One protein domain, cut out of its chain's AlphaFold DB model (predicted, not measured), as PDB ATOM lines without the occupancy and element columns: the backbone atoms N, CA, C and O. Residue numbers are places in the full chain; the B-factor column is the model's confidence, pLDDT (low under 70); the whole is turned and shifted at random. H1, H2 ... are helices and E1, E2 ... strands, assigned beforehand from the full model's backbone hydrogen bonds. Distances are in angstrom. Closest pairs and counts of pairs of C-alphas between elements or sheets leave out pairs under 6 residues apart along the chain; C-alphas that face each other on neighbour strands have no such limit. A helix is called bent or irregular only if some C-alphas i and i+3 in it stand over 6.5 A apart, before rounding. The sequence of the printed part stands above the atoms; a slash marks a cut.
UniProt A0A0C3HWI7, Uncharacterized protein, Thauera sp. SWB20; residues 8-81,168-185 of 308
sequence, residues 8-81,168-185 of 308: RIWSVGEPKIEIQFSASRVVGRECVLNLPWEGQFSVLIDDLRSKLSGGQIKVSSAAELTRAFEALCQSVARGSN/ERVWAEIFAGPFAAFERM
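Overview. This is residues 8 to 81 and 168 to 185 of the 308 residues of an uncharacterized protein of Thauera sp. SWB20 (UniProt A0A0C3HWI7). Two small three-stranded antiparallel sheets, E1 E2 E6 and E3 E4 E5, sit end to end, E2 running on into E3, while H2 and H3 pack side by side over one face of E1 E2 E6, making two layers there, helices on one face of a sheet. H2 reaches on to E5; short H1 only grazes the second sheet. The printed part has 92 residues, with elements in the order E1 E2 E3 E4 E5 H1 E6 H2 H3, class mixed, helices and strands. It is compact, radius of gyration of the C-alphas 12.8 A, and spans 40 by 25 by 21 A.

Along the chain. E1 is residues 8 to 11, from C-alpha 8 at (200.308, 203.693, 201.545); E2 17 to 21, 13.4 A; E6 56 to 59. E3 is 24 to 27, E4 30 to 34, 13.1 A, and E5 40 to 44, 13.7 A. H1 is 45 to 51; H2 62 to 78, 24.5 A; H3 168 to 185, 23.9 A, ending at C-alpha 185 at (199.455, 222.654, 206.600).

Arrangement. Inner strand E2 pairs with E1, a hairpin (N 10 and O 18, 3.1 A), and with E6 (N 57 and O 19, 2.8 A). H3 runs along E2, at 12 degrees on the local plane. H2 and H3 touch at a shallow tilt of 17 degrees, opposite ways, H2 with residues 62 to 69 alone; the closest C-alphas, of Ala 62 and Phe 182, are 5.4 A apart. E3 E4 E5 is a meander, each strand the antiparallel neighbour of the one before, with N 27 and O 30 at 2.8 A and N 31 and O 43 at 2.8 A. The closest C-alphas of E5 and H2, Val 43 and Val 76, are 5.0 A apart. Every O i to N i+4 pair is within hydrogen-bond range in H2, 11 of 14 in H3 and 1 of 3 in H1, where 3 of 4 O i to N i+3 pairs are. H3 is irregular, only just, C-alphas 174 and 177 being 6.7 A apart.

Size, cuts and confidence. The C-alphas of Gly 28 and Arg 184, the two farthest apart, are 40.8 A apart. Residues 82 to 167 are not printed; C-alphas 81 and 168 are 15.3 A apart across the cut. Of the links printed whole, none is long. Mean pLDDT of the printed part is 77.8, under 70 in residues 8 to 15, 22 to 24 and 46 to 55.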
ATOM      1  N   ARG A   8     200.390 202.569 202.490       63.97
ATOM      2  CA  ARG A   8     200.308 203.693 201.545       63.97
ATOM      3  C   ARG A   8     199.699 204.904 202.230       63.97
ATOM      4  O   ARG A   8     198.681 204.775 202.905       63.97
ATOM      5  N   ILE A   9     200.355 206.044 202.045       62.62
ATOM      6  CA  ILE A   9     199.931 207.345 202.553       62.62
ATOM      7  C   ILE A   9     199.592 208.201 201.337       62.62
ATOM      8  O   ILE A   9     200.456 208.422 200.488       62.62
ATOM      9  N   TRP A  10     198.350 208.666 201.249       65.00
ATOM     10  CA  TRP A  10     197.886 209.520 200.154       65.00
ATOM     11  C   TRP A  10     197.366 210.841 200.715       65.00
ATOM     12  O   TRP A  10     196.687 210.851 201.742       65.00
ATOM     13  N   SER A  11     197.667 211.938 200.020       56.16
ATOM     14  CA  SER A  11     197.023 213.239 200.211       56.16
ATOM     15  C   SER A  11     196.072 213.451 199.040       56.16
ATOM     16  O   SER A  11     196.526 213.575 197.903       56.16
ATOM     17  N   VAL A  12     194.765 213.465 199.292       50.19
ATOM     18  CA  VAL A  12     193.751 213.699 198.252       50.19
ATOM     19  C   VAL A  12     193.046 215.008 198.580       50.19
ATOM     20  O   VAL A  12     192.260 215.007 199.516       50.19
ATOM     21  N   GLY A  13     193.352 216.072 197.818       50.88
ATOM     22  CA  GLY A  13     192.663 217.380 197.744       50.88
ATOM     23  C   GLY A  13     191.971 217.901 199.016       50.88
ATOM     24  O   GLY A  13     190.960 217.345 199.437       50.88
ATOM     25  N   GLU A  14     192.455 219.031 199.560       59.62
ATOM     26  CA  GLU A  14     192.163 219.513 200.935       59.62
ATOM     27  C   GLU A  14     192.718 218.534 201.996       59.62
ATOM     28  O   GLU A  14     193.128 217.440 201.616       59.62
ATOM     29  N   PRO A  15     192.900 218.891 203.289       64.38
ATOM     30  CA  PRO A  15     193.883 218.212 204.129       64.38
ATOM     31  C   PRO A  15     193.311 216.881 204.614       64.38
ATOM     32  O   PRO A  15     192.834 216.762 205.731       64.38
ATOM     33  N   LYS A  16     193.302 215.873 203.750       72.06
ATOM     34  CA  LYS A  16     192.858 214.519 204.042       72.06
ATOM     35  C   LYS A  16     194.040 213.608 203.831       72.06
ATOM     36  O   LYS A  16     194.546 213.484 202.715       72.06
ATOM     37  N   ILE A  17     194.464 212.977 204.919       75.75
ATOM     38  CA  ILE A  17     195.485 211.943 204.867       75.75
ATOM     39  C   ILE A  17     194.802 210.597 205.037       75.75
ATOM     40  O   ILE A  17     194.026 210.376 205.971       75.75
ATOM     41  N   GLU A  18     195.108 209.700 204.108       78.31
ATOM     42  CA  GLU A  18     194.656 208.320 204.132       78.31
ATOM     43  C   GLU A  18     195.841 207.387 204.378       78.31
ATOM     44  O   GLU A  18     196.807 207.409 203.618       78.31
ATOM     45  N   ILE A  19     195.749 206.561 205.423       77.81
ATOM     46  CA  ILE A  19     196.713 205.501 205.740       77.81
ATOM     47  C   ILE A  19     196.053 204.160 205.435       77.81
ATOM     48  O   ILE A  19     195.041 203.812 206.045       77.81
ATOM     49  N   GLN A  20     196.629 203.398 204.512       78.44
ATOM     50  CA  GLN A  20     196.117 202.093 204.098       78.44
ATOM     51  C   GLN A  20     197.100 200.976 204.442       78.44
ATOM     52  O   GLN A  20     198.245 201.019 203.994       78.44
ATOM     53  N   PHE A  21     196.631 199.941 205.142       75.94
ATOM     54  CA  PHE A  21     197.392 198.715 205.411       75.94
ATOM     55  C   PHE A  21     197.170 197.680 204.289       75.94
ATOM     56  O   PHE A  21     196.046 197.485 203.829       75.94
ATOM     57  N   SER A  22     198.236 197.026 203.811       61.38
ATOM     58  CA  SER A  22     198.238 196.288 202.530       61.38
ATOM     59  C   SER A  22     197.600 194.899 202.523       61.38
ATOM     60  O   SER A  22     197.402 194.341 201.444       61.38
ATOM     61  N   ALA A  23     197.274 194.318 203.675       57.69
ATOM     62  CA  ALA A  23     196.584 193.035 203.727       57.69
ATOM     63  C   ALA A  23     195.847 192.870 205.054       57.69
ATOM     64  O   ALA A  23     196.442 193.003 206.123       57.69
ATOM     65  N   SER A  24     194.557 192.551 204.957       64.12
ATOM     66  CA  SER A  24     193.705 192.191 206.082       64.12
ATOM     67  C   SER A  24     193.307 190.723 205.975       64.12
ATOM     68  O   SER A  24     192.616 190.346 205.026       64.12
ATOM     69  N   ARG A  25     193.690 189.893 206.949       72.69
ATOM     70  CA  ARG A  25     193.093 188.557 207.114       72.69
ATOM     71  C   ARG A  25     192.164 188.565 208.314       72.69
ATOM     72  O   ARG A  25     192.574 188.928 209.410       72.69
ATOM     73  N   VAL A  26     190.934 188.105 208.124       70.31
ATOM     74  CA  VAL A  26     189.988 187.915 209.224       70.31
ATOM     75  C   VAL A  26     190.211 186.541 209.861       70.31
ATOM     76  O   VAL A  26     190.193 185.519 209.174       70.31
ATOM     77  N   VAL A  27     190.435 186.517 211.174       70.50
ATOM     78  CA  VAL A  27     190.571 185.308 211.996       70.50
ATOM     79  C   VAL A  27     189.616 185.428 213.184       70.50
ATOM     80  O   VAL A  27     189.876 186.139 214.154       70.50
ATOM     81  N   GLY A  28     188.473 184.744 213.109       75.56
ATOM     82  CA  GLY A  28     187.422 184.859 214.123       75.56
ATOM     83  C   GLY A  28     186.860 186.284 214.198       75.56
ATOM     84  O   GLY A  28     186.320 186.783 213.216       75.56
ATOM     85  N   ARG A  29     186.989 186.933 215.365       76.88
ATOM     86  CA  ARG A  29     186.577 188.333 215.601       76.88
ATOM     87  C   ARG A  29     187.712 189.346 215.439       76.88
ATOM     88  O   ARG A  29     187.542 190.512 215.784       76.88
ATOM     89  N   GLU A  30     188.870 188.913 214.955       78.81
ATOM     90  CA  GLU A  30     190.037 189.767 214.766       78.81
ATOM     91  C   GLU A  30     190.380 189.906 213.281       78.81
ATOM     92  O   GLU A  30     190.197 188.990 212.482       78.81
ATOM     93  N   CYS A  31     190.892 191.072 212.919       78.12
ATOM     94  CA  CYS A  31     191.477 191.367 211.625       78.12
ATOM     95  C   CYS A  31     192.976 191.583 211.822       78.12
ATOM     96  O   CYS A  31     193.384 192.399 212.649       78.12
ATOM     97  N   VAL A  32     193.787 190.834 211.086       81.56
ATOM     98  CA  VAL A  32     195.245 190.911 211.119       81.56
ATOM     99  C   VAL A  32     195.707 191.885 210.047       81.56
ATOM    100  O   VAL A  32     195.382 191.689 208.878       81.56
ATOM    101  N   LEU A  33     196.456 192.905 210.457       80.38
ATOM    102  CA  LEU A  33     197.056 193.930 209.612       80.38
ATOM    103  C   LEU A  33     198.576 193.753 209.582       80.38
ATOM    104  O   LEU A  33     199.210 193.495 210.609       80.38
ATOM    105  N   ASN A  34     199.159 193.917 208.396       81.88
ATOM    106  CA  ASN A  34     200.601 193.816 208.192       81.88
ATOM    107  C   ASN A  34     201.292 195.170 208.371       81.88
ATOM    108  O   ASN A  34     200.799 196.206 207.925       81.88
ATOM    109  N   LEU A  35     202.474 195.132 208.977       81.00
ATOM    110  CA  LEU A  35     203.360 196.272 209.155       81.00
ATOM    111  C   LEU A  35     204.391 196.362 208.007       81.00
ATOM    112  O   LEU A  35     204.683 195.367 207.333       81.00
ATOM    113  N   PRO A  36     204.983 197.550 207.785       72.25
ATOM    114  CA  PRO A  36     206.014 197.775 206.769       72.25
ATOM    115  C   PRO A  36     207.275 196.915 206.933       72.25
ATOM    116  O   PRO A  36     207.929 196.598 205.945       72.25
ATOM    117  N   TRP A  37     207.607 196.526 208.165       80.25
ATOM    118  CA  TRP A  37     208.818 195.776 208.527       80.25
ATOM    119  C   TRP A  37     208.546 194.291 208.807       80.25
ATOM    120  O   TRP A  37     209.124 193.722 209.727       80.25
ATOM    121  N   GLU A  38     207.625 193.680 208.058       74.12
ATOM    122  CA  GLU A  38     207.235 192.258 208.183       74.12
ATOM    123  C   GLU A  38     206.553 191.873 209.512       74.12
ATOM    124  O   GLU A  38     206.197 190.715 209.722       74.12
ATOM    125  N   GLY A  39     206.291 192.842 210.394       75.19
ATOM    126  CA  GLY A  39     205.468 192.649 211.588       75.19
ATOM    127  C   GLY A  39     203.979 192.488 211.260       75.19
ATOM    128  O   GLY A  39     203.519 192.860 210.179       75.19
ATOM    129  N   GLN A  40     203.203 191.962 212.206       83.12
ATOM    130  CA  GLN A  40     201.746 191.853 212.088       83.12
ATOM    131  C   GLN A  40     201.083 192.175 213.422       83.12
ATOM    132  O   GLN A  40     201.566 191.771 214.481       83.12
ATOM    133  N   PHE A  41     199.935 192.844 213.379       83.62
ATOM    134  CA  PHE A  41     199.109 193.049 214.561       83.62
ATOM    135  C   PHE A  41     197.645 192.731 214.279       83.62
ATOM    136  O   PHE A  41     197.173 192.877 213.155       83.62
ATOM    137  N   SER A  42     196.922 192.271 215.298       81.81
ATOM    138  CA  SER A  42     195.498 191.981 215.192       81.81
ATOM    139  C   SER A  42     194.666 193.029 215.922       81.81
ATOM    140  O   SER A  42     195.036 193.521 216.989       81.81
ATOM    141  N   VAL A  43     193.534 193.379 215.323       80.06
ATOM    142  CA  VAL A  43     192.586 194.373 215.825       80.06
ATOM    143  C   VAL A  43     191.204 193.732 215.859       80.06
ATOM    144  O   VAL A  43     190.857 192.965 214.961       80.06
ATOM    145  N   LEU A  44     190.392 194.024 216.873       76.06
ATOM    146  CA  LEU A  44     189.017 193.521 216.931       76.06
ATOM    147  C   LEU A  44     188.174 194.122 215.794       76.06
ATOM    148  O   LEU A  44     188.211 195.327 215.552       76.06
ATOM    149  N   ILE A  45     187.403 193.284 215.096       71.25
ATOM    150  CA  ILE A  45     186.597 193.691 213.929       71.25
ATOM    151  C   ILE A  45     185.535 194.727 214.314       71.25
ATOM    152  O   ILE A  45     185.263 195.645 213.540       71.25
ATOM    153  N   ASP A  46     184.957 194.595 215.509       68.44
ATOM    154  CA  ASP A  46     183.950 195.529 216.020       68.44
ATOM    155  C   ASP A  46     184.542 196.939 216.190       68.44
ATOM    156  O   ASP A  46     183.904 197.933 215.843       68.44
ATOM    157  N   ASP A  47     185.811 197.022 216.602       66.50
ATOM    158  CA  ASP A  47     186.533 198.289 216.699       66.50
ATOM    159  C   ASP A  47     186.906 198.830 215.305       66.50
ATOM    160  O   ASP A  47     186.805 200.036 215.060       66.50
ATOM    161  N   LEU A  48     187.256 197.946 214.359       62.06
ATOM    162  CA  LEU A  48     187.534 198.307 212.964       62.06
ATOM    163  C   LEU A  48     186.336 198.963 212.282       62.06
ATOM    164  O   LEU A  48     186.498 199.994 211.641       62.06
ATOM    165  N   ARG A  49     185.123 198.418 212.424       57.25
ATOM    166  CA  ARG A  49     183.939 198.960 211.728       57.25
ATOM    167  C   ARG A  49     183.613 200.402 212.114       57.25
ATOM    168  O   ARG A  49     183.028 201.117 211.310       57.25
ATOM    169  N   SER A  50     184.005 200.827 213.314       56.84
ATOM    170  CA  SER A  50     183.752 202.187 213.800       56.84
ATOM    171  C   SER A  50     184.810 203.216 213.376       56.84
ATOM    172  O   SER A  50     184.515 204.409 213.398       56.84
ATOM    173  N   LYS A  51     186.037 202.793 213.015       58.25
ATOM    174  CA  LYS A  51     187.196 203.705 212.845       58.25
ATOM    175  C   LYS A  51     188.146 203.381 211.680       58.25
ATOM    176  O   LYS A  51     188.930 204.236 211.285       58.25
ATOM    177  N   LEU A  52     188.079 202.172 211.130       61.69
ATOM    178  CA  LEU A  52     188.924 201.627 210.065       61.69
ATOM    179  C   LEU A  52     188.038 200.955 209.007       61.69
ATOM    180  O   LEU A  52     187.864 199.732 208.998       61.69
ATOM    181  N   SER A  53     187.457 201.735 208.097       60.72
ATOM    182  CA  SER A  53     186.694 201.145 206.992       60.72
ATOM    183  C   SER A  53     187.657 200.417 206.050       60.72
ATOM    184  O   SER A  53     188.509 201.043 205.427       60.72
ATOM    185  N   GLY A  54     187.589 199.084 205.999       60.56
ATOM    186  CA  GLY A  54     188.400 198.279 205.078       60.56
ATOM    187  C   GLY A  54     189.919 198.365 205.291       60.56
ATOM    188  O   GLY A  54     190.667 198.229 204.328       60.56
ATOM    189  N   GLY A  55     190.391 198.611 206.521       66.44
ATOM    190  CA  GLY A  55     191.831 198.745 206.805       66.44
ATOM    191  C   GLY A  55     192.427 200.098 206.396       66.44
ATOM    192  O   GLY A  55     193.642 200.207 206.221       66.44
ATOM    193  N   GLN A  56     191.578 201.116 206.239       74.50
ATOM    194  CA  GLN A  56     191.971 202.491 205.938       74.50
ATOM    195  C   GLN A  56     191.671 203.411 207.126       74.50
ATOM    196  O   GLN A  56     190.571 203.372 207.680       74.50
ATOM    197  N   ILE A  57     192.627 204.269 207.486       78.06
ATOM    198  CA  ILE A  57     192.424 205.412 208.387       78.06
ATOM    199  C   ILE A  57     192.307 206.653 207.513       78.06
ATOM    200  O   ILE A  57     193.257 206.990 206.812       78.06
ATOM    201  N   LYS A  58     191.160 207.330 207.568       81.50
ATOM    202  CA  LYS A  58     190.919 208.598 206.869       81.50
ATOM    203  C   LYS A  58     190.722 209.686 207.907       81.50
ATOM    204  O   LYS A  58     189.807 209.585 208.719       81.50
ATOM    205  N   VAL A  59     191.583 210.695 207.887       84.75
ATOM    206  CA  VAL A  59     191.569 211.790 208.863       84.75
ATOM    207  C   VAL A  59     191.802 213.126 208.179       84.75
ATOM    208  O   VAL A  59     192.440 213.186 207.126       84.75
ATOM    209  N   SER A  60     191.272 214.185 208.786       84.31
ATOM    210  CA  SER A  60     191.293 215.546 208.247       84.31
ATOM    211  C   SER A  60     192.103 216.553 209.074       84.31
ATOM    212  O   SER A  60     192.265 217.703 208.673       84.31
ATOM    213  N   SER A  61     192.626 216.133 210.229       85.25
ATOM    214  CA  SER A  61     193.445 216.972 211.112       85.25
ATOM    215  C   SER A  61     194.460 216.155 211.911       85.25
ATOM    216  O   SER A  61     194.298 214.943 212.101       85.25
ATOM    217  N   ALA A  62     195.471 216.838 212.459       87.69
ATOM    218  CA  ALA A  62     196.439 216.245 213.382       87.69
ATOM    219  C   ALA A  62     195.749 215.628 214.614       87.69
ATOM    220  O   ALA A  62     196.063 214.511 215.021       87.69
ATOM    221  N   ALA A  63     194.742 216.312 215.166       88.62
ATOM    222  CA  ALA A  63     193.985 215.833 216.322       88.62
ATOM    223  C   ALA A  63     193.152 214.573 216.016       88.62
ATOM    224  O   ALA A  63     192.991 213.698 216.869       88.62
ATOM    225  N   GLU A  64     192.590 214.457 214.810       87.94
ATOM    226  CA  GLU A  64     191.923 213.224 214.371       87.94
ATOM    227  C   GLU A  64     192.908 212.074 214.184       87.94
ATOM    228  O   GLU A  64     192.605 210.953 214.590       87.94
ATOM    229  N   LEU A  65     194.096 212.352 213.643       88.06
ATOM    230  CA  LEU A  65     195.148 211.354 213.477       88.06
ATOM    231  C   LEU A  65     195.598 210.770 214.824       88.06
ATOM    232  O   LEU A  65     195.662 209.547 214.964       88.06
ATOM    233  N   THR A  66     195.836 211.615 215.831       90.31
ATOM    234  CA  THR A  66     196.200 211.164 217.186       90.31
ATOM    235  C   THR A  66     195.095 210.311 217.806       90.31
ATOM    236  O   THR A  66     195.359 209.209 218.282       90.31
ATOM    237  N   ARG A  67     193.831 210.750 217.718       88.88
ATOM    238  CA  ARG A  67     192.683 209.977 218.227       88.88
ATOM    239  C   ARG A  67     192.515 208.635 217.513       88.88
ATOM    240  O   ARG A  67     192.149 207.642 218.147       88.88
ATOM    241  N   ALA A  68     192.769 208.586 216.206       86.31
ATOM    242  CA  ALA A  68     192.737 207.345 215.437       86.31
ATOM    243  C   ALA A  68     193.846 206.381 215.883       86.31
ATOM    244  O   ALA A  68     193.587 205.190 216.066       86.31
ATOM    245  N   PHE A  69     195.056 206.891 216.121       88.62
ATOM    246  CA  PHE A  69     196.174 206.099 216.626       88.62
ATOM    247  C   PHE A  69     195.942 205.572 218.050       88.62
ATOM    248  O   PHE A  69     196.165 204.390 218.316       88.62
ATOM    249  N   GLU A  70     195.445 206.404 218.964       89.38
ATOM    250  CA  GLU A  70     195.098 205.980 220.326       89.38
ATOM    251  C   GLU A  70     194.036 204.877 220.312       89.38
ATOM    252  O   GLU A  70     194.155 203.874 221.021       89.38
ATOM    253  N   ALA A  71     193.017 205.031 219.465       85.56
ATOM    254  CA  ALA A  71     191.992 204.017 219.284       85.56
ATOM    255  C   ALA A  71     192.574 202.705 218.744       85.56
ATOM    256  O   ALA A  71     192.264 201.643 219.278       85.56
ATOM    257  N   LEU A  72     193.457 202.778 217.742       86.12
ATOM    258  CA  LEU A  72     194.174 201.618 217.218       86.12
ATOM    259  C   LEU A  72     194.948 200.903 218.332       86.12
ATOM    260  O   LEU A  72     194.804 199.693 218.503       86.12
ATOM    261  N   CYS A  73     195.708 201.650 219.136       88.50
ATOM    262  CA  CYS A  73     196.475 201.100 220.252       88.50
ATOM    263  C   CYS A  73     195.584 200.387 221.270       88.50
ATOM    264  O   CYS A  73     195.906 199.281 221.706       88.50
ATOM    265  N   GLN A  74     194.444 200.984 221.624       87.19
ATOM    266  CA  GLN A  74     193.478 200.370 222.537       87.19
ATOM    267  C   GLN A  74     192.902 199.072 221.967       87.19
ATOM    268  O   GLN A  74     192.795 198.078 222.688       87.19
ATOM    269  N   SER A  75     192.566 199.055 220.679       85.62
ATOM    270  CA  SER A  75     192.015 197.875 220.020       85.62
ATOM    271  C   SER A  75     193.026 196.734 219.917       85.62
ATOM    272  O   SER A  75     192.677 195.586 220.200       85.62
ATOM    273  N   VAL A  76     194.295 197.030 219.614       88.00
ATOM    274  CA  VAL A  76     195.370 196.020 219.621       88.00
ATOM    275  C   VAL A  76     195.639 195.507 221.036       88.00
ATOM    276  O   VAL A  76     195.746 194.299 221.247       88.00
ATOM    277  N   ALA A  77     195.679 196.395 222.034       88.31
ATOM    278  CA  ALA A  77     195.893 196.022 223.432       88.31
ATOM    279  C   ALA A  77     194.770 195.120 223.994       88.31
ATOM    280  O   ALA A  77     195.021 194.264 224.850       88.31
ATOM    281  N   ARG A  78     193.530 195.290 223.512       83.88
ATOM    282  CA  ARG A  78     192.381 194.428 223.847       83.88
ATOM    283  C   ARG A  78     192.384 193.105 223.074       83.88
ATOM    284  O   ARG A  78     191.928 192.094 223.614       83.88
ATOM    285  N   GLY A  79     192.893 193.118 221.843       83.44
ATOM    286  CA  GLY A  79     193.038 191.948 220.980       83.44
ATOM    287  C   GLY A  79     194.069 190.934 221.481       83.44
ATOM    288  O   GLY A  79     194.753 191.127 222.491       83.44
ATOM    289  N   SER A  80     194.187 189.811 220.777       80.38
ATOM    290  CA  SER A  80     195.064 188.697 221.164       80.38
ATOM    291  C   SER A  80     196.560 189.034 221.119       80.38
ATOM    292  O   SER A  80     197.333 188.410 221.856       80.38
ATOM    293  N   ASN A  81     196.948 190.051 220.343       82.06
ATOM    294  CA  ASN A  81     198.323 190.556 220.260       82.06
ATOM    295  C   ASN A  81     198.680 191.559 221.369       82.06
ATOM    296  O   ASN A  81     199.848 191.920 221.516       82.06
ATOM    297  N   GLU A 168     204.983 202.672 219.896       90.88
ATOM    298  CA  GLU A 168     205.937 203.767 219.656       90.88
ATOM    299  C   GLU A 168     206.605 203.668 218.281       90.88
ATOM    300  O   GLU A 168     206.704 204.661 217.560       90.88
ATOM    301  N   ARG A 169     207.003 202.457 217.870       89.25
ATOM    302  CA  ARG A 169     207.583 202.225 216.543       89.25
ATOM    303  C   ARG A 169     206.553 202.462 215.445       89.25
ATOM    304  O   ARG A 169     206.869 203.074 214.431       89.25
ATOM    305  N   VAL A 170     205.316 202.016 215.655       88.81
ATOM    306  CA  VAL A 170     204.203 202.263 214.731       88.81
ATOM    307  C   VAL A 170     203.928 203.751 214.586       88.81
ATOM    308  O   VAL A 170     203.757 204.222 213.463       88.81
ATOM    309  N   TRP A 171     203.953 204.505 215.684       90.94
ATOM    310  CA  TRP A 171     203.847 205.955 215.621       90.94
ATOM    311  C   TRP A 171     204.970 206.554 214.774       90.94
ATOM    312  O   TRP A 171     204.690 207.235 213.790       90.94
ATOM    313  N   ALA A 172     206.225 206.253 215.114       89.94
ATOM    314  CA  ALA A 172     207.397 206.824 214.457       89.94
ATOM    315  C   ALA A 172     207.452 206.522 212.947       89.94
ATOM    316  O   ALA A 172     207.746 207.408 212.151       89.94
ATOM    317  N   GLU A 173     207.138 205.290 212.552       87.69
ATOM    318  CA  GLU A 173     207.311 204.818 211.173       87.69
ATOM    319  C   GLU A 173     206.092 205.085 210.275       87.69
ATOM    320  O   GLU A 173     206.231 205.158 209.055       87.69
ATOM    321  N   ILE A 174     204.885 205.205 210.846       85.75
ATOM    322  CA  ILE A 174     203.635 205.301 210.068       85.75
ATOM    323  C   ILE A 174     202.905 206.627 210.302       85.75
ATOM    324  O   ILE A 174     202.451 207.243 209.339       85.75
ATOM    325  N   PHE A 175     202.780 207.081 211.551       87.38
ATOM    326  CA  PHE A 175     201.920 208.223 211.905       87.38
ATOM    327  C   PHE A 175     202.677 209.552 212.010       87.38
ATOM    328  O   PHE A 175     202.100 210.593 211.703       87.38
ATOM    329  N   ALA A 176     203.961 209.542 212.379       88.38
ATOM    330  CA  ALA A 176     204.744 210.757 212.606       88.38
ATOM    331  C   ALA A 176     204.889 211.617 211.338       88.38
ATOM    332  O   ALA A 176     204.760 212.839 211.398       88.38
ATOM    333  N   GLY A 177     205.098 210.988 210.177       86.50
ATOM    334  CA  GLY A 177     205.165 211.684 208.887       86.50
ATOM    335  C   GLY A 177     203.863 212.423 208.538       86.50
ATOM    336  O   GLY A 177     203.897 213.641 208.339       86.50
ATOM    337  N   PRO A 178     202.711 211.724 208.493       85.38
ATOM    338  CA  PRO A 178     201.386 212.331 208.366       85.38
ATOM    339  C   PRO A 178     201.088 213.431 209.384       85.38
ATOM    340  O   PRO A 178     200.574 214.484 209.017       85.38
ATOM    341  N   PHE A 179     201.438 213.212 210.652       88.50
ATOM    342  CA  PHE A 179     201.225 214.189 211.715       88.50
ATOM    343  C   PHE A 179     201.987 215.489 211.432       88.50
ATOM    344  O   PHE A 179     201.389 216.562 211.390       88.50
ATOM    345  N   ALA A 180     203.278 215.385 211.108       87.50
ATOM    346  CA  ALA A 180     204.094 216.539 210.746       87.50
ATOM    347  C   ALA A 180     203.585 217.245 209.475       87.50
ATOM    348  O   ALA A 180     203.771 218.452 209.323       87.50
ATOM    349  N   ALA A 181     202.960 216.519 208.541       85.56
ATOM    350  CA  ALA A 181     202.326 217.125 207.372       85.56
ATOM    351  C   ALA A 181     201.104 217.969 207.760       85.56
ATOM    352  O   ALA A 181     200.984 219.093 207.276       85.56
ATOM    353  N   PHE A 182     200.250 217.482 208.668       85.81
ATOM    354  CA  PHE A 182     199.145 218.278 209.206       85.81
ATOM    355  C   PHE A 182     199.636 219.536 209.921       85.81
ATOM    356  O   PHE A 182     199.149 220.619 209.617       85.81
ATOM    357  N   GLU A 183     200.643 219.426 210.788       86.75
ATOM    358  CA  GLU A 183     201.179 220.593 211.504       86.75
ATOM    359  C   GLU A 183     201.775 221.655 210.570       86.75
ATOM    360  O   GLU A 183     201.753 222.844 210.892       86.75
ATOM    361  N   ARG A 184     202.346 221.251 209.428       86.31
ATOM    362  CA  ARG A 184     202.812 222.202 208.408       86.31
ATOM    363  C   ARG A 184     201.640 222.878 207.704       86.31
ATOM    364  O   ARG A 184     201.631 224.098 207.618       86.31
ATOM    365  N   MET A 185     200.641 222.108 207.272       83.12
ATOM    366  CA  MET A 185     199.455 222.654 206.600       83.12
ATOM    367  C   MET A 185     198.665 223.613 207.500       83.12
ATOM    368  O   MET A 185     198.197 224.649 207.035       83.12
TER     369      MET A 185